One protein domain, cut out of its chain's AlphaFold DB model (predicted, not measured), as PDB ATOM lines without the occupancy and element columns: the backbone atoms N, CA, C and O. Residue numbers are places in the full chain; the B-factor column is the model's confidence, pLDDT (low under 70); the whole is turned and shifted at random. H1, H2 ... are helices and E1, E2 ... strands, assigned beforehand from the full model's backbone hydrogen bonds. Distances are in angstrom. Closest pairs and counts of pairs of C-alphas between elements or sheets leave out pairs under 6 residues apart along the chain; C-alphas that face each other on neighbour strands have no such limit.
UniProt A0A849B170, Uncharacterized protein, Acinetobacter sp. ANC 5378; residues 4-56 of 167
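Overview. This is residues 4 to 56 of the 167 residues of an uncharacterized protein of Acinetobacter sp. ANC 5378 (UniProt A0A849B170). Start with a twisted two-stranded hairpin, E1 and E2, which runs between two short helices: H1 near one side of it, and H2 following directly at the end where E1 begins and E2 ends. Two long loops, residues 10 to 23 and 30 to 41, reach toward opposite ends of this flat outline. The printed part has 53 residues with two named helices and two named strands, in the order H1, E1, E2, H2; the sheet, E1 - E2, is antiparallel. The class is mixed, helices and strands, with under half of the residues, 25, in named elements. The whole is only just compact, close to loose, with a radius of gyration of the C-alphas of 11.8 A and spans of 31 by 29 by 13 A.

Arrangement. Look first at H1, residues 4 to 9, and at the hairpin of E1, residues 24 to 29, and E2, residues 42 to 47. The closest C-alphas of H1 and E2 are those of Tyr 6 and Trp 45, 6.8 A apart. E1 and E2 are antiparallel at 155 degrees; N 25 and O 46 are within hydrogen-bond range at 2.9 A, as are N 44 and O 27 at 2.9 A. Go on to H2, residues 48 to 54: its closest C-alpha to E1 is Lys 48, 4.1 A from that of Gly 24. H1 and H2 are apart. In both helices every O i to N i+4 pair is within hydrogen-bond range.

Along the chain. Find C-alpha 4 at (-9.909, -35.886, -37.433), where H1 begins and runs 8.5 A. E1 runs 16.0 A from C-alpha 24 at (-14.014, -26.790, -34.769), E2 16.7 A, and H2 10.0 A to C-alpha 54 at (-24.806, -21.005, -32.168).

Size, cuts and confidence. The two C-alphas farthest apart, those of Glu 16 and Ala 31, are 32.1 A apart. The links H1 to E1 and E1 to E2 are long; E2 to H2 is tight. The printed part has no cut, and no printed residue has a pLDDT under 70.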
ATOM      1  N   GLN A   4     -10.702 -34.665 -37.604       96.50
ATOM      2  CA  GLN A   4      -9.909 -35.886 -37.433       96.50
ATOM      3  C   GLN A   4      -9.545 -36.095 -35.957       96.50
ATOM      4  O   GLN A   4      -9.832 -37.158 -35.418       96.50
ATOM      5  N   GLU A   5      -9.034 -35.060 -35.280       96.94
ATOM      6  CA  GLU A   5      -8.699 -35.130 -33.849       96.94
ATOM      7  C   GLU A   5      -9.910 -35.537 -32.996       96.94
ATOM      8  O   GLU A   5      -9.771 -36.297 -32.038       96.94
ATOM      9  N   TYR A   6     -11.110 -35.041 -33.325       95.75
ATOM     10  CA  TYR A   6     -12.335 -35.424 -32.622       95.75
ATOM     11  C   TYR A   6     -12.731 -36.881 -32.869       95.75
ATOM     12  O   TYR A   6     -13.100 -37.573 -31.921       95.75
ATOM     13  N   ASN A   7     -12.650 -37.363 -34.110       95.25
ATOM     14  CA  ASN A   7     -12.922 -38.770 -34.406       95.25
ATOM     15  C   ASN A   7     -11.916 -39.687 -33.697       95.25
ATOM     16  O   ASN A   7     -12.337 -40.651 -33.062       95.25
ATOM     17  N   ASP A   8     -10.631 -39.325 -33.679       95.50
ATOM     18  CA  ASP A   8      -9.596 -40.053 -32.935       95.50
ATOM     19  C   ASP A   8      -9.902 -40.080 -31.428       95.50
ATOM     20  O   ASP A   8      -9.830 -41.130 -30.794       95.50
ATOM     21  N   PHE A   9     -10.327 -38.946 -30.858       94.25
ATOM     22  CA  PHE A   9     -10.770 -38.850 -29.460       94.25
ATOM     23  C   PHE A   9     -11.972 -39.758 -29.146       94.25
ATOM     24  O   PHE A   9     -12.094 -40.262 -28.030       94.25
ATOM     25  N   ARG A  10     -12.860 -39.977 -30.123       94.12
ATOM     26  CA  ARG A  10     -14.031 -40.860 -30.010       94.12
ATOM     27  C   ARG A  10     -13.742 -42.315 -30.375       94.12
ATOM     28  O   ARG A  10     -14.657 -43.130 -30.278       94.12
ATOM     29  N   GLU A  11     -12.511 -42.628 -30.782       94.69
ATOM     30  CA  GLU A  11     -12.120 -43.918 -31.364       94.69
ATOM     31  C   GLU A  11     -12.972 -44.289 -32.598       94.69
ATOM     32  O   GLU A  11     -13.279 -45.455 -32.856       94.69
ATOM     33  N   TRP A  12     -13.391 -43.280 -33.361       94.50
ATOM     34  CA  TRP A  12     -14.172 -43.422 -34.587       94.50
ATOM     35  C   TRP A  12     -13.289 -43.243 -35.820       94.50
ATOM     36  O   TRP A  12     -12.311 -42.501 -35.811       94.50
ATOM     37  N   GLY A  13     -13.649 -43.917 -36.913       94.62
ATOM     38  CA  GLY A  13     -13.054 -43.645 -38.219       94.62
ATOM     39  C   GLY A  13     -13.672 -42.395 -38.843       94.62
ATOM     40  O   GLY A  13     -14.891 -42.234 -38.793       94.62
ATOM     41  N   LEU A  14     -12.850 -41.539 -39.460       94.50
ATOM     42  CA  LEU A  14     -13.342 -40.409 -40.250       94.50
ATOM     43  C   LEU A  14     -14.124 -40.936 -41.473       94.50
ATOM     44  O   LEU A  14     -13.567 -41.725 -42.243       94.50
ATOM     45  N   PRO A  15     -15.387 -40.521 -41.683       94.12
ATOM     46  CA  PRO A  15     -16.140 -40.870 -42.885       94.12
ATOM     47  C   PRO A  15     -15.448 -40.388 -44.171       94.12
ATOM     48  O   PRO A  15     -14.945 -39.269 -44.230       94.12
ATOM     49  N   GLU A  16     -15.472 -41.199 -45.237       92.69
ATOM     50  CA  GLU A  16     -14.772 -40.904 -46.506       92.69
ATOM     51  C   GLU A  16     -15.223 -39.596 -47.184       92.69
ATOM     52  O   GLU A  16     -14.488 -39.016 -47.981       92.69
ATOM     53  N   ASN A  17     -16.437 -39.132 -46.891       94.00
ATOM     54  CA  ASN A  17     -17.027 -37.918 -47.452       94.00
ATOM     55  C   ASN A  17     -16.806 -36.665 -46.585       94.00
ATOM     56  O   ASN A  17     -17.413 -35.629 -46.863       94.00
ATOM     57  N   GLU A  18     -15.977 -36.746 -45.544       92.94
ATOM     58  CA  GLU A  18     -15.703 -35.644 -44.625       92.94
ATOM     59  C   GLU A  18     -14.246 -35.184 -44.694       92.94
ATOM     60  O   GLU A  18     -13.317 -35.968 -44.860       92.94
ATOM     61  N   ASN A  19     -14.036 -33.878 -44.529       95.69
ATOM     62  CA  ASN A  19     -12.699 -33.310 -44.428       95.69
ATOM     63  C   ASN A  19     -12.192 -33.385 -42.979       95.69
ATOM     64  O   ASN A  19     -12.782 -32.781 -42.080       95.69
ATOM     65  N   GLY A  20     -11.094 -34.111 -42.758       94.12
ATOM     66  CA  GLY A  20     -10.471 -34.271 -41.442       94.12
ATOM     67  C   GLY A  20      -9.848 -32.984 -40.896       94.12
ATOM     68  O   GLY A  20      -9.818 -32.794 -39.681       94.12
ATOM     69  N   ASP A  21      -9.433 -32.077 -41.783       97.12
ATOM     70  CA  ASP A  21      -8.790 -30.805 -41.428       97.12
ATOM     71  C   ASP A  21      -9.792 -29.712 -41.024       97.12
ATOM     72  O   ASP A  21      -9.396 -28.600 -40.663       97.12
ATOM     73  N   ASP A  22     -11.098 -30.000 -41.069       96.69
ATOM     74  CA  ASP A  22     -12.124 -29.042 -40.669       96.69
ATOM     75  C   ASP A  22     -11.914 -28.628 -39.209       96.69
ATOM     76  O   ASP A  22     -11.913 -29.453 -38.297       96.69
ATOM     77  N   VAL A  23     -11.744 -27.325 -38.985       96.56
ATOM     78  CA  VAL A  23     -11.522 -26.758 -37.654       96.56
ATOM     79  C   VAL A  23     -12.850 -26.600 -36.921       96.56
ATOM     80  O   VAL A  23     -13.829 -26.094 -37.475       96.56
ATOM     81  N   GLY A  24     -12.863 -26.966 -35.642       95.44
ATOM     82  CA  GLY A  24     -14.014 -26.790 -34.769       95.44
ATOM     83  C   GLY A  24     -13.678 -26.840 -33.284       95.44
ATOM     84  O   GLY A  24     -12.512 -26.755 -32.867       95.44
ATOM     85  N   PHE A  25     -14.738 -26.958 -32.492       95.62
ATOM     86  CA  PHE A  25     -14.698 -26.910 -31.036       95.62
ATOM     87  C   PHE A  25     -15.342 -28.151 -30.436       95.62
ATOM     88  O   PHE A  25     -16.376 -28.619 -30.916       95.62
ATOM     89  N   LEU A  26     -14.731 -28.648 -29.363       95.38
ATOM     90  CA  LEU A  26     -15.333 -29.633 -28.478       95.38
ATOM     91  C   LEU A  26     -16.244 -28.895 -27.492       95.38
ATOM     92  O   LEU A  26     -15.813 -27.920 -26.878       95.38
ATOM     93  N   VAL A  27     -17.481 -29.350 -27.352       94.00
ATOM     94  CA  VAL A  27     -18.486 -28.769 -26.460       94.00
ATOM     95  C   VAL A  27     -19.001 -29.865 -25.541       94.00
ATOM     96  O   VAL A  27     -19.415 -30.922 -26.017       94.00
ATOM     97  N   GLU A  28     -18.981 -29.607 -24.237       94.75
ATOM     98  CA  GLU A  28     -19.591 -30.459 -23.217       94.75
ATOM     99  C   GLU A  28     -20.894 -29.813 -22.736       94.75
ATOM    100  O   GLU A  28     -20.897 -28.675 -22.269       94.75
ATOM    101  N   ASP A  29     -21.999 -30.546 -22.837       91.56
ATOM    102  CA  ASP A  29     -23.247 -30.227 -22.153       91.56
ATOM    103  C   ASP A  29     -23.281 -30.976 -20.817       91.56
ATOM    104  O   ASP A  29     -23.521 -32.185 -20.782       91.56
ATOM    105  N   SER A  30     -23.057 -30.255 -19.716       92.38
ATOM    106  CA  SER A  30     -23.017 -30.818 -18.361       92.38
ATOM    107  C   SER A  30     -24.343 -31.436 -17.899       92.38
ATOM    108  O   SER A  30     -24.345 -32.231 -16.963       92.38
ATOM    109  N   ALA A  31     -25.472 -31.059 -18.510       91.69
ATOM    110  CA  ALA A  31     -26.779 -31.651 -18.227       91.69
ATOM    111  C   ALA A  31     -27.100 -32.842 -19.150       91.69
ATOM    112  O   ALA A  31     -28.032 -33.606 -18.883       91.69
ATOM    113  N   GLY A  32     -26.338 -33.002 -20.234       90.62
ATOM    114  CA  GLY A  32     -26.493 -34.072 -21.208       90.62
ATOM    115  C   GLY A  32     -26.005 -35.432 -20.700       90.62
ATOM    116  O   GLY A  32     -25.195 -35.545 -19.782       90.62
ATOM    117  N   GLN A  33     -26.487 -36.505 -21.332       94.81
ATOM    118  CA  GLN A  33     -26.059 -37.863 -20.996       94.81
ATOM    119  C   GLN A  33     -24.573 -38.070 -21.322       94.81
ATOM    120  O   GLN A  33     -24.176 -37.999 -22.483       94.81
ATOM    121  N   LYS A  34     -23.765 -38.414 -20.315       96.69
ATOM    122  CA  LYS A  34     -22.345 -38.754 -20.482       96.69
ATOM    123  C   LYS A  34     -22.120 -39.747 -21.625       96.69
ATOM    124  O   LYS A  34     -22.711 -40.828 -21.641       96.69
ATOM    125  N   ASN A  35     -21.246 -39.390 -22.564       94.38
ATOM    126  CA  ASN A  35     -20.945 -40.199 -23.752       94.38
ATOM    127  C   ASN A  35     -19.441 -40.438 -23.987       94.38
ATOM    128  O   ASN A  35     -19.072 -41.069 -24.977       94.38
ATOM    129  N   THR A  36     -18.582 -39.955 -23.086       91.94
ATOM    130  CA  THR A  36     -17.131 -40.188 -23.093       91.94
ATOM    131  C   THR A  36     -16.643 -40.465 -21.668       91.94
ATOM    132  O   THR A  36     -17.272 -39.997 -20.721       91.94
ATOM    133  N   PRO A  37     -15.551 -41.221 -21.460       92.06
ATOM    134  CA  PRO A  37     -14.982 -41.426 -20.124       92.06
ATOM    135  C   PRO A  37     -14.414 -40.157 -19.470       92.06
ATOM    136  O   PRO A  37     -14.469 -40.030 -18.248       92.06
ATOM    137  N   GLN A  38     -13.856 -39.248 -20.276       92.88
ATOM    138  CA  GLN A  38     -13.041 -38.109 -19.838       92.88
ATOM    139  C   GLN A  38     -13.860 -36.936 -19.281       92.88
ATOM    140  O   GLN A  38     -13.317 -36.140 -18.521       92.88
ATOM    141  N   TYR A  39     -15.137 -36.841 -19.650       93.06
ATOM    142  CA  TYR A  39     -16.029 -35.725 -19.327       93.06
ATOM    143  C   TYR A  39     -17.296 -36.230 -18.643       93.06
ATOM    144  O   TYR A  39     -17.650 -37.401 -18.795       93.06
ATOM    145  N   ASP A  40     -17.965 -35.391 -17.860       95.00
ATOM    146  CA  ASP A  40     -19.124 -35.800 -17.058       95.00
ATOM    147  C   ASP A  40     -20.454 -35.590 -17.788       95.00
ATOM    148  O   ASP A  40     -21.414 -36.315 -17.522       95.00
ATOM    149  N   GLY A  41     -20.481 -34.667 -18.748       93.25
ATOM    150  CA  GLY A  41     -21.615 -34.373 -19.615       93.25
ATOM    151  C   GLY A  41     -21.567 -35.033 -20.997       93.25
ATOM    152  O   GLY A  41     -20.697 -35.850 -21.324       93.25
ATOM    153  N   TYR A  42     -22.527 -34.664 -21.847       95.88
ATOM    154  CA  TYR A  42     -22.550 -35.080 -23.249       95.88
ATOM    155  C   TYR A  42     -21.549 -34.253 -24.058       95.88
ATOM    156  O   TYR A  42     -21.691 -33.040 -24.196       95.88
ATOM    157  N   VAL A  43     -20.558 -34.919 -24.640       96.12
ATOM    158  CA  VAL A  43     -19.520 -34.293 -25.457       96.12
ATOM    159  C   VAL A  43     -19.850 -34.401 -26.941       96.12
ATOM    160  O   VAL A  43     -20.104 -35.492 -27.461       96.12
ATOM    161  N   GLN A  44     -19.778 -33.278 -27.643       95.25
ATOM    162  CA  GLN A  44     -19.932 -33.193 -29.093       95.25
ATOM    163  C   GLN A  44     -18.876 -32.279 -29.712       95.25
ATOM    164  O   GLN A  44     -18.263 -31.465 -29.026       95.25
ATOM    165  N   TRP A  45     -18.689 -32.389 -31.022       96.31
ATOM    166  CA  TRP A  45     -17.858 -31.468 -31.788       96.31
ATOM    167  C   TRP A  45     -18.717 -30.680 -32.766       96.31
ATOM    168  O   TRP A  45     -19.589 -31.243 -33.427       96.31
ATOM    169  N   LEU A  46     -18.462 -29.377 -32.853       95.62
ATOM    170  CA  LEU A  46     -19.133 -28.478 -33.783       95.62
ATOM    171  C   LEU A  46     -18.103 -27.826 -34.711       95.62
ATOM    172  O   LEU A  46     -17.084 -27.326 -34.217       95.62
ATOM    173  N   PRO A  47     -18.365 -27.758 -36.032       95.94
ATOM    174  CA  PRO A  47     -17.561 -26.953 -36.943       95.94
ATOM    175  C   PRO A  47     -17.452 -25.515 -36.438       95.94
ATOM    176  O   PRO A  47     -18.433 -24.962 -35.941       95.94
ATOM    177  N   LYS A  48     -16.291 -24.877 -36.619       93.56
ATOM    178  CA  LYS A  48     -16.013 -23.524 -36.110       93.56
ATOM    179  C   LYS A  48     -17.124 -22.530 -36.452       93.56
ATOM    180  O   LYS A  48     -17.663 -21.900 -35.554       93.56
ATOM    181  N   ALA A  49     -17.529 -22.471 -37.718       90.31
ATOM    182  CA  ALA A  49     -18.580 -21.558 -38.159       90.31
ATOM    183  C   ALA A  49     -19.958 -21.874 -37.548       90.31
ATOM    184  O   ALA A  49     -20.792 -20.987 -37.423       90.31
ATOM    185  N   GLU A  50     -20.242 -23.130 -37.202       90.69
ATOM    186  CA  GLU A  50     -21.499 -23.499 -36.545       90.69
ATOM    187  C   GLU A  50     -21.471 -23.176 -35.055       90.69
ATOM    188  O   GLU A  50     -22.453 -22.653 -34.537       90.69
ATOM    189  N   PHE A  51     -20.343 -23.433 -34.392       91.62
ATOM    190  CA  PHE A  51     -20.119 -23.004 -33.018       91.62
ATOM    191  C   PHE A  51     -20.247 -21.483 -32.906       91.62
ATOM    192  O   PHE A  51     -21.049 -20.992 -32.126       91.62
ATOM    193  N   GLU A  52     -19.542 -20.739 -33.755       87.75
ATOM    194  CA  GLU A  52     -19.600 -19.278 -33.780       87.75
ATOM    195  C   GLU A  52     -21.005 -18.758 -34.082       87.75
ATOM    196  O   GLU A  52     -21.380 -17.746 -33.528       87.75
ATOM    197  N   ARG A  53     -21.825 -19.436 -34.897       84.62
ATOM    198  CA  ARG A  53     -23.232 -19.030 -35.088       84.62
ATOM    199  C   ARG A  53     -24.125 -19.359 -33.892       84.62
ATOM    200  O   ARG A  53     -25.003 -18.574 -33.572       84.62
ATOM    201  N   LYS A  54     -23.958 -20.535 -33.280       81.62
ATOM    202  CA  LYS A  54     -24.806 -21.005 -32.168       81.62
ATOM    203  C   LYS A  54     -24.485 -20.319 -30.844       81.62
ATOM    204  O   LYS A  54     -25.370 -20.183 -30.012       81.62
ATOM    205  N   PHE A  55     -23.223 -19.948 -30.661       78.75
ATOM    206  CA  PHE A  55     -22.681 -19.363 -29.438       78.75
ATOM    207  C   PHE A  55     -22.087 -17.976 -29.679       78.75
ATOM    208  O   PHE A  55     -21.388 -17.457 -28.808       78.75
ATOM    209  N   ALA A  56     -22.338 -17.365 -30.844       73.38
ATOM    210  CA  ALA A  56     -22.207 -15.923 -30.948       73.38
ATOM    211  C   ALA A  56     -23.093 -15.344 -29.854       73.38
ATOM    212  O   ALA A  56     -24.306 -15.552 -29.846       73.38
TER     213      ALA A  56